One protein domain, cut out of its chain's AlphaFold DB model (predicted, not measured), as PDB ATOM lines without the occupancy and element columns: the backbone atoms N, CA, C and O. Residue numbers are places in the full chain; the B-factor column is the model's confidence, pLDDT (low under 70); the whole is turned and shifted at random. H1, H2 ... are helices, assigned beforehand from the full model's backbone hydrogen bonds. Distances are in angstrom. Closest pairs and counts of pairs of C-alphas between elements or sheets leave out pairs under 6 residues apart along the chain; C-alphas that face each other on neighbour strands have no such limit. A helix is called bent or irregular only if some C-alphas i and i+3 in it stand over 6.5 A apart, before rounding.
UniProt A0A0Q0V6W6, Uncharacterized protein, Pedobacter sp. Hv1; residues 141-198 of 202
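AT A GLANCE: This is residues 141 to 198 of the 202 residues of an uncharacterized protein of Pedobacter sp. Hv1 (UniProt A0A0Q0V6W6). This is a long, narrow U of helices: the longest helix, H3, makes one arm, and H1 and H2, one after the other along the chain, make the other arm, with the link from H2 to H3 as the turn. The two arms run nearly alongside each other with few C-alpha contacts between them, and residues 164 to 169, of which 164 to 167 belong to H2, stick out free at the turn. The printed part has 58 residues with three named helices, in the order H1, H2, H3, and no named strand; its class is all helix. The whole is loose, with a radius of gyration of the C-alphas of 14.4 A, and its C-alphas span 49 by 21 by 8 A.

IN THESE COORDINATES: Find C-alpha 174 at (-23.143, -39.414, -4.149); from there H3, residues 174 to 197, runs 34.4 A to C-alpha 197 at (-41.675, -47.344, -32.034). H3 is neither bent nor irregular, but only just: look at C-alphas 182 and 185, which are 6.1 A apart. H2, residues 150 to 167, runs 25.6 A from its first to its last C-alpha. Look last at C-alpha 141 at (-28.366, -46.346, -31.003), where H1, residues 141 to 147, begins; it is 9.4 A long.

HOW THE PARTS SIT: Start from H3 and look across to H2: they are close but not clearly touching, and their closest C-alphas, those of Cys 162 and Phe 174, are 7.7 A apart. They run opposite ways at a shallow tilt of 4 degrees, with their centres 18.2 A apart. Farther along H3, find Ile 189: its C-alpha is 7.3 A from that of Leu 142, the closest pair of H3 and H1, which are close but not clearly touching. H1 and H3 run opposite ways at a shallow tilt of 33 degrees, only just short of steep. H1 and H2 are also close but not clearly touching, with the C-alphas of Ala 145 and Ile 151 the closest at 6.5 A; they run the same way at a shallow tilt of 32 degrees. Along the backbone, every O i to N i+4 pair of H1 and H2 is within hydrogen-bond range, and in H3 it is 19 of 20.

THE WHOLE: The outline is a rod, and the two C-alphas farthest apart, those of Gly 169 and Phe 198, are 49.0 A from each other. The first and last printed C-alphas, Leu 141 and Phe 198, are 15.3 A apart. The printed part has no cut. The link from H1 to H2 is tight, with 2 residues, and the link from H2 to H3 is short, with 6. The mean pLDDT of the printed part is 78.9; look at residues 141 to 150 for the values under 70.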
ATOM      1  N   LEU A 141     -28.645 -47.449 -31.933       66.31
ATOM      2  CA  LEU A 141     -28.366 -46.346 -31.003       66.31
ATOM      3  C   LEU A 141     -28.412 -46.804 -29.547       66.31
ATOM      4  O   LEU A 141     -27.636 -46.311 -28.748       66.31
ATOM      5  N   LEU A 142     -29.278 -47.750 -29.180       64.06
ATOM      6  CA  LEU A 142     -29.286 -48.284 -27.816       64.06
ATOM      7  C   LEU A 142     -27.974 -49.039 -27.531       64.06
ATOM      8  O   LEU A 142     -27.345 -48.816 -26.501       64.06
ATOM      9  N   LEU A 143     -27.482 -49.826 -28.493       66.25
ATOM     10  CA  LEU A 143     -26.152 -50.438 -28.434       66.25
ATOM     11  C   LEU A 143     -25.045 -49.362 -28.390       66.25
ATOM     12  O   LEU A 143     -24.194 -49.406 -27.508       66.25
ATOM     13  N   PHE A 144     -25.072 -48.357 -29.269       64.81
ATOM     14  CA  PHE A 144     -24.086 -47.270 -29.310       64.81
ATOM     15  C   PHE A 144     -24.126 -46.387 -28.050       64.81
ATOM     16  O   PHE A 144     -23.084 -45.976 -27.559       64.81
ATOM     17  N   ALA A 145     -25.290 -46.131 -27.461       63.31
ATOM     18  CA  ALA A 145     -25.425 -45.346 -26.237       63.31
ATOM     19  C   ALA A 145     -24.831 -46.087 -25.030       63.31
ATOM     20  O   ALA A 145     -24.222 -45.457 -24.165       63.31
ATOM     21  N   PHE A 146     -24.964 -47.419 -24.991       60.50
ATOM     22  CA  PHE A 146     -24.359 -48.260 -23.955       60.50
ATOM     23  C   PHE A 146     -22.859 -48.527 -24.184       60.50
ATOM     24  O   PHE A 146     -22.097 -48.560 -23.219       60.50
ATOM     25  N   PHE A 147     -22.414 -48.714 -25.431       57.22
ATOM     26  CA  PHE A 147     -21.043 -49.151 -25.743       57.22
ATOM     27  C   PHE A 147     -20.126 -48.049 -26.284       57.22
ATOM     28  O   PHE A 147     -18.931 -48.051 -25.995       57.22
ATOM     29  N   LEU A 148     -20.657 -47.086 -27.032       56.41
ATOM     30  CA  LEU A 148     -19.903 -46.073 -27.769       56.41
ATOM     31  C   LEU A 148     -20.056 -44.680 -27.170       56.41
ATOM     32  O   LEU A 148     -20.472 -43.734 -27.820       56.41
ATOM     33  N   PHE A 149     -19.475 -44.533 -25.979       63.75
ATOM     34  CA  PHE A 149     -18.649 -43.365 -25.641       63.75
ATOM     35  C   PHE A 149     -19.226 -42.369 -24.611       63.75
ATOM     36  O   PHE A 149     -18.556 -42.189 -23.599       63.75
ATOM     37  N   PRO A 150     -20.421 -41.747 -24.710       69.12
ATOM     38  CA  PRO A 150     -20.754 -40.643 -23.803       69.12
ATOM     39  C   PRO A 150     -21.241 -41.093 -22.419       69.12
ATOM     40  O   PRO A 150     -20.761 -40.582 -21.410       69.12
ATOM     41  N   ILE A 151     -22.159 -42.063 -22.340       71.25
ATOM     42  CA  ILE A 151     -22.735 -42.494 -21.053       71.25
ATOM     43  C   ILE A 151     -21.678 -43.231 -20.228       71.25
ATOM     44  O   ILE A 151     -21.481 -42.929 -19.053       71.25
ATOM     45  N   THR A 152     -20.942 -44.145 -20.857       74.25
ATOM     46  CA  THR A 152     -19.895 -44.930 -20.196       74.25
ATOM     47  C   THR A 152     -18.735 -44.055 -19.728       74.25
ATOM     48  O   THR A 152     -18.321 -44.187 -18.576       74.25
ATOM     49  N   LEU A 153     -18.254 -43.106 -20.547       78.06
ATOM     50  CA  LEU A 153     -17.230 -42.154 -20.101       78.06
ATOM     51  C   LEU A 153     -17.744 -41.267 -18.971       78.06
ATOM     52  O   LEU A 153     -17.033 -41.087 -17.990       78.06
ATOM     53  N   LEU A 154     -18.981 -40.775 -19.047       77.06
ATOM     54  CA  LEU A 154     -19.569 -39.956 -17.987       77.06
ATOM     55  C   LEU A 154     -19.681 -40.725 -16.661       77.06
ATOM     56  O   LEU A 154     -19.350 -40.174 -15.608       77.06
ATOM     57  N   ILE A 155     -20.072 -42.004 -16.698       78.25
ATOM     58  CA  ILE A 155     -20.074 -42.887 -15.521       78.25
ATOM     59  C   ILE A 155     -18.648 -43.053 -14.984       78.25
ATOM     60  O   ILE A 155     -18.429 -42.854 -13.788       78.25
ATOM     61  N   ILE A 156     -17.670 -43.368 -15.841       83.75
ATOM     62  CA  ILE A 156     -16.263 -43.536 -15.440       83.75
ATOM     63  C   ILE A 156     -15.718 -42.246 -14.813       83.75
ATOM     64  O   ILE A 156     -15.125 -42.291 -13.736       83.75
ATOM     65  N   SER A 157     -15.958 -41.087 -15.428       85.12
ATOM     66  CA  SER A 157     -15.538 -39.779 -14.915       85.12
ATOM     67  C   SER A 157     -16.175 -39.461 -13.563       85.12
ATOM     68  O   SER A 157     -15.484 -38.985 -12.663       85.12
ATOM     69  N   LEU A 158     -17.464 -39.769 -13.374       82.06
ATOM     70  CA  LEU A 158     -18.143 -39.623 -12.083       82.06
ATOM     71  C   LEU A 158     -17.545 -40.543 -11.013       82.06
ATOM     72  O   LEU A 158     -17.339 -40.103  -9.878       82.06
ATOM     73  N   TYR A 159     -17.237 -41.792 -11.364       84.81
ATOM     74  CA  TYR A 159     -16.585 -42.740 -10.459       84.81
ATOM     75  C   TYR A 159     -15.182 -42.275 -10.068       84.81
ATOM     76  O   TYR A 159     -14.866 -42.256  -8.877       84.81
ATOM     77  N   LEU A 160     -14.371 -41.828 -11.029       89.44
ATOM     78  CA  LEU A 160     -13.038 -41.272 -10.778       89.44
ATOM     79  C   LEU A 160     -13.107 -40.013  -9.908       89.44
ATOM     80  O   LEU A 160     -12.367 -39.899  -8.931       89.44
ATOM     81  N   TYR A 161     -14.034 -39.097 -10.196       86.81
ATOM     82  CA  TYR A 161     -14.262 -37.907  -9.374       86.81
ATOM     83  C   TYR A 161     -14.617 -38.274  -7.927       86.81
ATOM     84  O   TYR A 161     -14.098 -37.674  -6.980       86.81
ATOM     85  N   CYS A 162     -15.479 -39.273  -7.731       81.69
ATOM     86  CA  CYS A 162     -15.823 -39.759  -6.397       81.69
ATOM     87  C   CYS A 162     -14.612 -40.386  -5.706       81.69
ATOM     88  O   CYS A 162     -14.317 -40.029  -4.567       81.69
ATOM     89  N   PHE A 163     -13.888 -41.261  -6.401       85.06
ATOM     90  CA  PHE A 163     -12.704 -41.939  -5.885       85.06
ATOM     91  C   PHE A 163     -11.637 -40.942  -5.408       85.06
ATOM     92  O   PHE A 163     -11.188 -41.016  -4.266       85.06
ATOM     93  N   VAL A 164     -11.316 -39.932  -6.222       90.81
ATOM     94  CA  VAL A 164     -10.350 -38.877  -5.867       90.81
ATOM     95  C   VAL A 164     -10.803 -38.074  -4.645       90.81
ATOM     96  O   VAL A 164      -9.987 -37.734  -3.790       90.81
ATOM     97  N   ASN A 165     -12.092 -37.754  -4.528       85.31
ATOM     98  CA  ASN A 165     -12.593 -37.005  -3.373       85.31
ATOM     99  C   ASN A 165     -12.640 -37.843  -2.088       85.31
ATOM    100  O   ASN A 165     -12.388 -37.295  -1.014       85.31
ATOM    101  N   VAL A 166     -12.902 -39.149  -2.191       85.12
ATOM    102  CA  VAL A 166     -12.812 -40.089  -1.062       85.12
ATOM    103  C   VAL A 166     -11.368 -40.199  -0.572       85.12
ATOM    104  O   VAL A 166     -11.139 -40.076   0.628       85.12
ATOM    105  N   LEU A 167     -10.391 -40.320  -1.480       88.81
ATOM    106  CA  LEU A 167      -8.963 -40.302  -1.123       88.81
ATOM    107  C   LEU A 167      -8.543 -38.999  -0.423       88.81
ATOM    108  O   LEU A 167      -7.679 -39.014   0.446       88.81
ATOM    109  N   LYS A 168      -9.187 -37.872  -0.752       92.50
ATOM    110  CA  LYS A 168      -8.984 -36.569  -0.093       92.50
ATOM    111  C   LYS A 168      -9.769 -36.408   1.221       92.50
ATOM    112  O   LYS A 168      -9.836 -35.298   1.744       92.50
ATOM    113  N   GLY A 169     -10.418 -37.460   1.724       88.94
ATOM    114  CA  GLY A 169     -11.205 -37.431   2.963       88.94
ATOM    115  C   GLY A 169     -12.497 -36.603   2.885       88.94
ATOM    116  O   GLY A 169     -13.117 -36.324   3.912       88.94
ATOM    117  N   LYS A 170     -12.933 -36.188   1.687       85.62
ATOM    118  CA  LYS A 170     -14.149 -35.381   1.516       85.62
ATOM    119  C   LYS A 170     -15.388 -36.276   1.493       85.62
ATOM    120  O   LYS A 170     -15.460 -37.251   0.748       85.62
ATOM    121  N   LYS A 171     -16.427 -35.890   2.242       78.62
ATOM    122  CA  LYS A 171     -17.754 -36.525   2.163       78.62
ATOM    123  C   LYS A 171     -18.456 -36.106   0.868       78.62
ATOM    124  O   LYS A 171     -19.042 -35.027   0.790       78.62
ATOM    125  N   VAL A 172     -18.405 -36.955  -0.155       75.38
ATOM    126  CA  VAL A 172     -19.115 -36.724  -1.421       75.38
ATOM    127  C   VAL A 172     -20.584 -37.118  -1.271       75.38
ATOM    128  O   VAL A 172     -20.904 -38.241  -0.886       75.38
ATOM    129  N   LYS A 173     -21.506 -36.213  -1.618       76.06
ATOM    130  CA  LYS A 173     -22.955 -36.487  -1.638       76.06
ATOM    131  C   LYS A 173     -23.350 -37.263  -2.906       76.06
ATOM    132  O   LYS A 173     -24.024 -36.731  -3.785       76.06
ATOM    133  N   PHE A 174     -22.936 -38.529  -2.989       73.94
ATOM    134  CA  PHE A 174     -23.143 -39.414  -4.149       73.94
ATOM    135  C   PHE A 174     -24.622 -39.674  -4.482       73.94
ATOM    136  O   PHE A 174     -24.966 -39.930  -5.633       73.94
ATOM    137  N   TYR A 175     -25.517 -39.561  -3.496       79.88
ATOM    138  CA  TYR A 175     -26.935 -39.879  -3.675       79.88
ATOM    139  C   TYR A 175     -27.612 -39.046  -4.775       79.88
ATOM    140  O   TYR A 175     -28.466 -39.575  -5.476       79.88
ATOM    141  N   LYS A 176     -27.208 -37.781  -4.980       76.88
ATOM    142  CA  LYS A 176     -27.786 -36.922  -6.029       76.88
ATOM    143  C   LYS A 176     -27.387 -37.375  -7.433       76.88
ATOM    144  O   LYS A 176     -28.251 -37.503  -8.291       76.88
ATOM    145  N   ALA A 177     -26.102 -37.663  -7.651       74.19
ATOM    146  CA  ALA A 177     -25.606 -38.167  -8.934       74.19
ATOM    147  C   ALA A 177     -26.169 -39.563  -9.241       74.19
ATOM    148  O   ALA A 177     -26.607 -39.826 -10.359       74.19
ATOM    149  N   LYS A 178     -26.244 -40.429  -8.220       78.62
ATOM    150  CA  LYS A 178     -26.885 -41.744  -8.318       78.62
ATOM    151  C   LYS A 178     -28.360 -41.626  -8.708       78.62
ATOM    152  O   LYS A 178     -28.792 -42.318  -9.622       78.62
ATOM    153  N   MET A 179     -29.118 -40.755  -8.040       80.50
ATOM    154  CA  MET A 179     -30.533 -40.519  -8.353       80.50
ATOM    155  C   MET A 179     -30.723 -39.962  -9.760       80.50
ATOM    156  O   MET A 179     -31.603 -40.428 -10.474       80.50
ATOM    157  N   PHE A 180     -29.879 -39.015 -10.178       80.06
ATOM    158  CA  PHE A 180     -29.914 -38.489 -11.538       80.06
ATOM    159  C   PHE A 180     -29.734 -39.607 -12.566       80.06
ATOM    160  O   PHE A 180     -30.559 -39.725 -13.456       80.06
ATOM    161  N   TYR A 181     -28.733 -40.478 -12.411       76.19
ATOM    162  CA  TYR A 181     -28.520 -41.598 -13.332       76.19
ATOM    163  C   TYR A 181     -29.674 -42.611 -13.324       76.19
ATOM    164  O   TYR A 181     -30.131 -43.030 -14.386       76.19
ATOM    165  N   LEU A 182     -30.163 -42.979 -12.135       80.19
ATOM    166  CA  LEU A 182     -31.261 -43.938 -11.982       80.19
ATOM    167  C   LEU A 182     -32.565 -43.465 -12.628       80.19
ATOM    168  O   LEU A 182     -33.399 -44.300 -12.953       80.19
ATOM    169  N   ILE A 183     -32.741 -42.156 -12.814       85.44
ATOM    170  CA  ILE A 183     -33.905 -41.582 -13.492       85.44
ATOM    171  C   ILE A 183     -33.577 -41.293 -14.960       85.44
ATOM    172  O   ILE A 183     -34.267 -41.770 -15.854       85.44
ATOM    173  N   ALA A 184     -32.498 -40.553 -15.221       81.00
ATOM    174  CA  ALA A 184     -32.142 -40.071 -16.550       81.00
ATOM    175  C   ALA A 184     -31.872 -41.209 -17.537       81.00
ATOM    176  O   ALA A 184     -32.293 -41.106 -18.685       81.00
ATOM    177  N   LEU A 185     -31.213 -42.295 -17.113       77.31
ATOM    178  CA  LEU A 185     -30.911 -43.404 -18.017       77.31
ATOM    179  C   LEU A 185     -32.189 -44.157 -18.439       77.31
ATOM    180  O   LEU A 185     -32.419 -44.246 -19.645       77.31
ATOM    181  N   PRO A 186     -33.062 -44.640 -17.529       79.69
ATOM    182  CA  PRO A 186     -34.340 -45.221 -17.940       79.69
ATOM    183  C   PRO A 186     -35.216 -44.258 -18.745       79.69
ATOM    184  O   PRO A 186     -35.819 -44.680 -19.727       79.69
ATOM    185  N   SER A 187     -35.257 -42.968 -18.386       85.44
ATOM    186  CA  SER A 187     -35.999 -41.961 -19.154       85.44
ATOM    187  C   SER A 187     -35.451 -41.792 -20.570       85.44
ATOM    188  O   SER A 187     -36.233 -41.713 -21.511       85.44
ATOM    189  N   PHE A 188     -34.129 -41.777 -20.740       82.44
ATOM    190  CA  PHE A 188     -33.493 -41.702 -22.053       82.44
ATOM    191  C   PHE A 188     -33.749 -42.967 -22.881       82.44
ATOM    192  O   PHE A 188     -34.106 -42.865 -24.049       82.44
ATOM    193  N   ILE A 189     -33.639 -44.153 -22.274       81.12
ATOM    194  CA  ILE A 189     -33.949 -45.426 -22.941       81.12
ATOM    195  C   ILE A 189     -35.409 -45.450 -23.396       81.12
ATOM    196  O   ILE A 189     -35.683 -45.799 -24.541       81.12
ATOM    197  N   LEU A 190     -36.338 -45.042 -22.528       84.00
ATOM    198  CA  LEU A 190     -37.754 -44.950 -22.864       84.00
ATOM    199  C   LEU A 190     -37.989 -43.945 -23.996       84.00
ATOM    200  O   LEU A 190     -38.728 -44.241 -24.928       84.00
ATOM    201  N   PHE A 191     -37.345 -42.781 -23.938       86.19
ATOM    202  CA  PHE A 191     -37.430 -41.768 -24.984       86.19
ATOM    203  C   PHE A 191     -36.959 -42.313 -26.337       86.19
ATOM    204  O   PHE A 191     -37.698 -42.218 -27.315       86.19
ATOM    205  N   VAL A 192     -35.780 -42.941 -26.389       82.88
ATOM    206  CA  VAL A 192     -35.269 -43.583 -27.609       82.88
ATOM    207  C   VAL A 192     -36.257 -44.641 -28.087       82.88
ATOM    208  O   VAL A 192     -36.701 -44.565 -29.226       82.88
ATOM    209  N   TYR A 193     -36.687 -45.556 -27.217       82.81
ATOM    210  CA  TYR A 193     -37.649 -46.606 -27.559       82.81
ATOM    211  C   TYR A 193     -38.946 -46.050 -28.167       82.81
ATOM    212  O   TYR A 193     -39.423 -46.562 -29.181       82.81
ATOM    213  N   LEU A 194     -39.503 -44.975 -27.602       86.38
ATOM    214  CA  LEU A 194     -40.686 -44.311 -28.151       86.38
ATOM    215  C   LEU A 194     -40.410 -43.718 -29.539       86.38
ATOM    216  O   LEU A 194     -41.224 -43.891 -30.442       86.38
ATOM    217  N   PHE A 195     -39.253 -43.087 -29.747       84.50
ATOM    218  CA  PHE A 195     -38.854 -42.563 -31.058       84.50
ATOM    219  C   PHE A 195     -38.633 -43.658 -32.107       84.50
ATOM    220  O   PHE A 195     -38.817 -43.403 -33.297       84.50
ATOM    221  N   GLN A 196     -38.235 -44.860 -31.694       82.88
ATOM    222  CA  GLN A 196     -38.118 -46.018 -32.584       82.88
ATOM    223  C   GLN A 196     -39.486 -46.610 -32.916       82.88
ATOM    224  O   GLN A 196     -39.770 -46.927 -34.066       82.88
ATOM    225  N   THR A 197     -40.344 -46.734 -31.903       84.75
ATOM    226  CA  THR A 197     -41.675 -47.344 -32.034       84.75
ATOM    227  C   THR A 197     -42.617 -46.472 -32.863       84.75
ATOM    228  O   THR A 197     -43.468 -46.985 -33.586       84.75
ATOM    229  N   PHE A 198     -42.461 -45.148 -32.782       90.56
ATOM    230  CA  PHE A 198     -43.317 -44.182 -33.462       90.56
ATOM    231  C   PHE A 198     -42.507 -43.321 -34.445       90.56
ATOM    232  O   PHE A 198     -42.132 -42.195 -34.117       90.56
TER     233      PHE A 198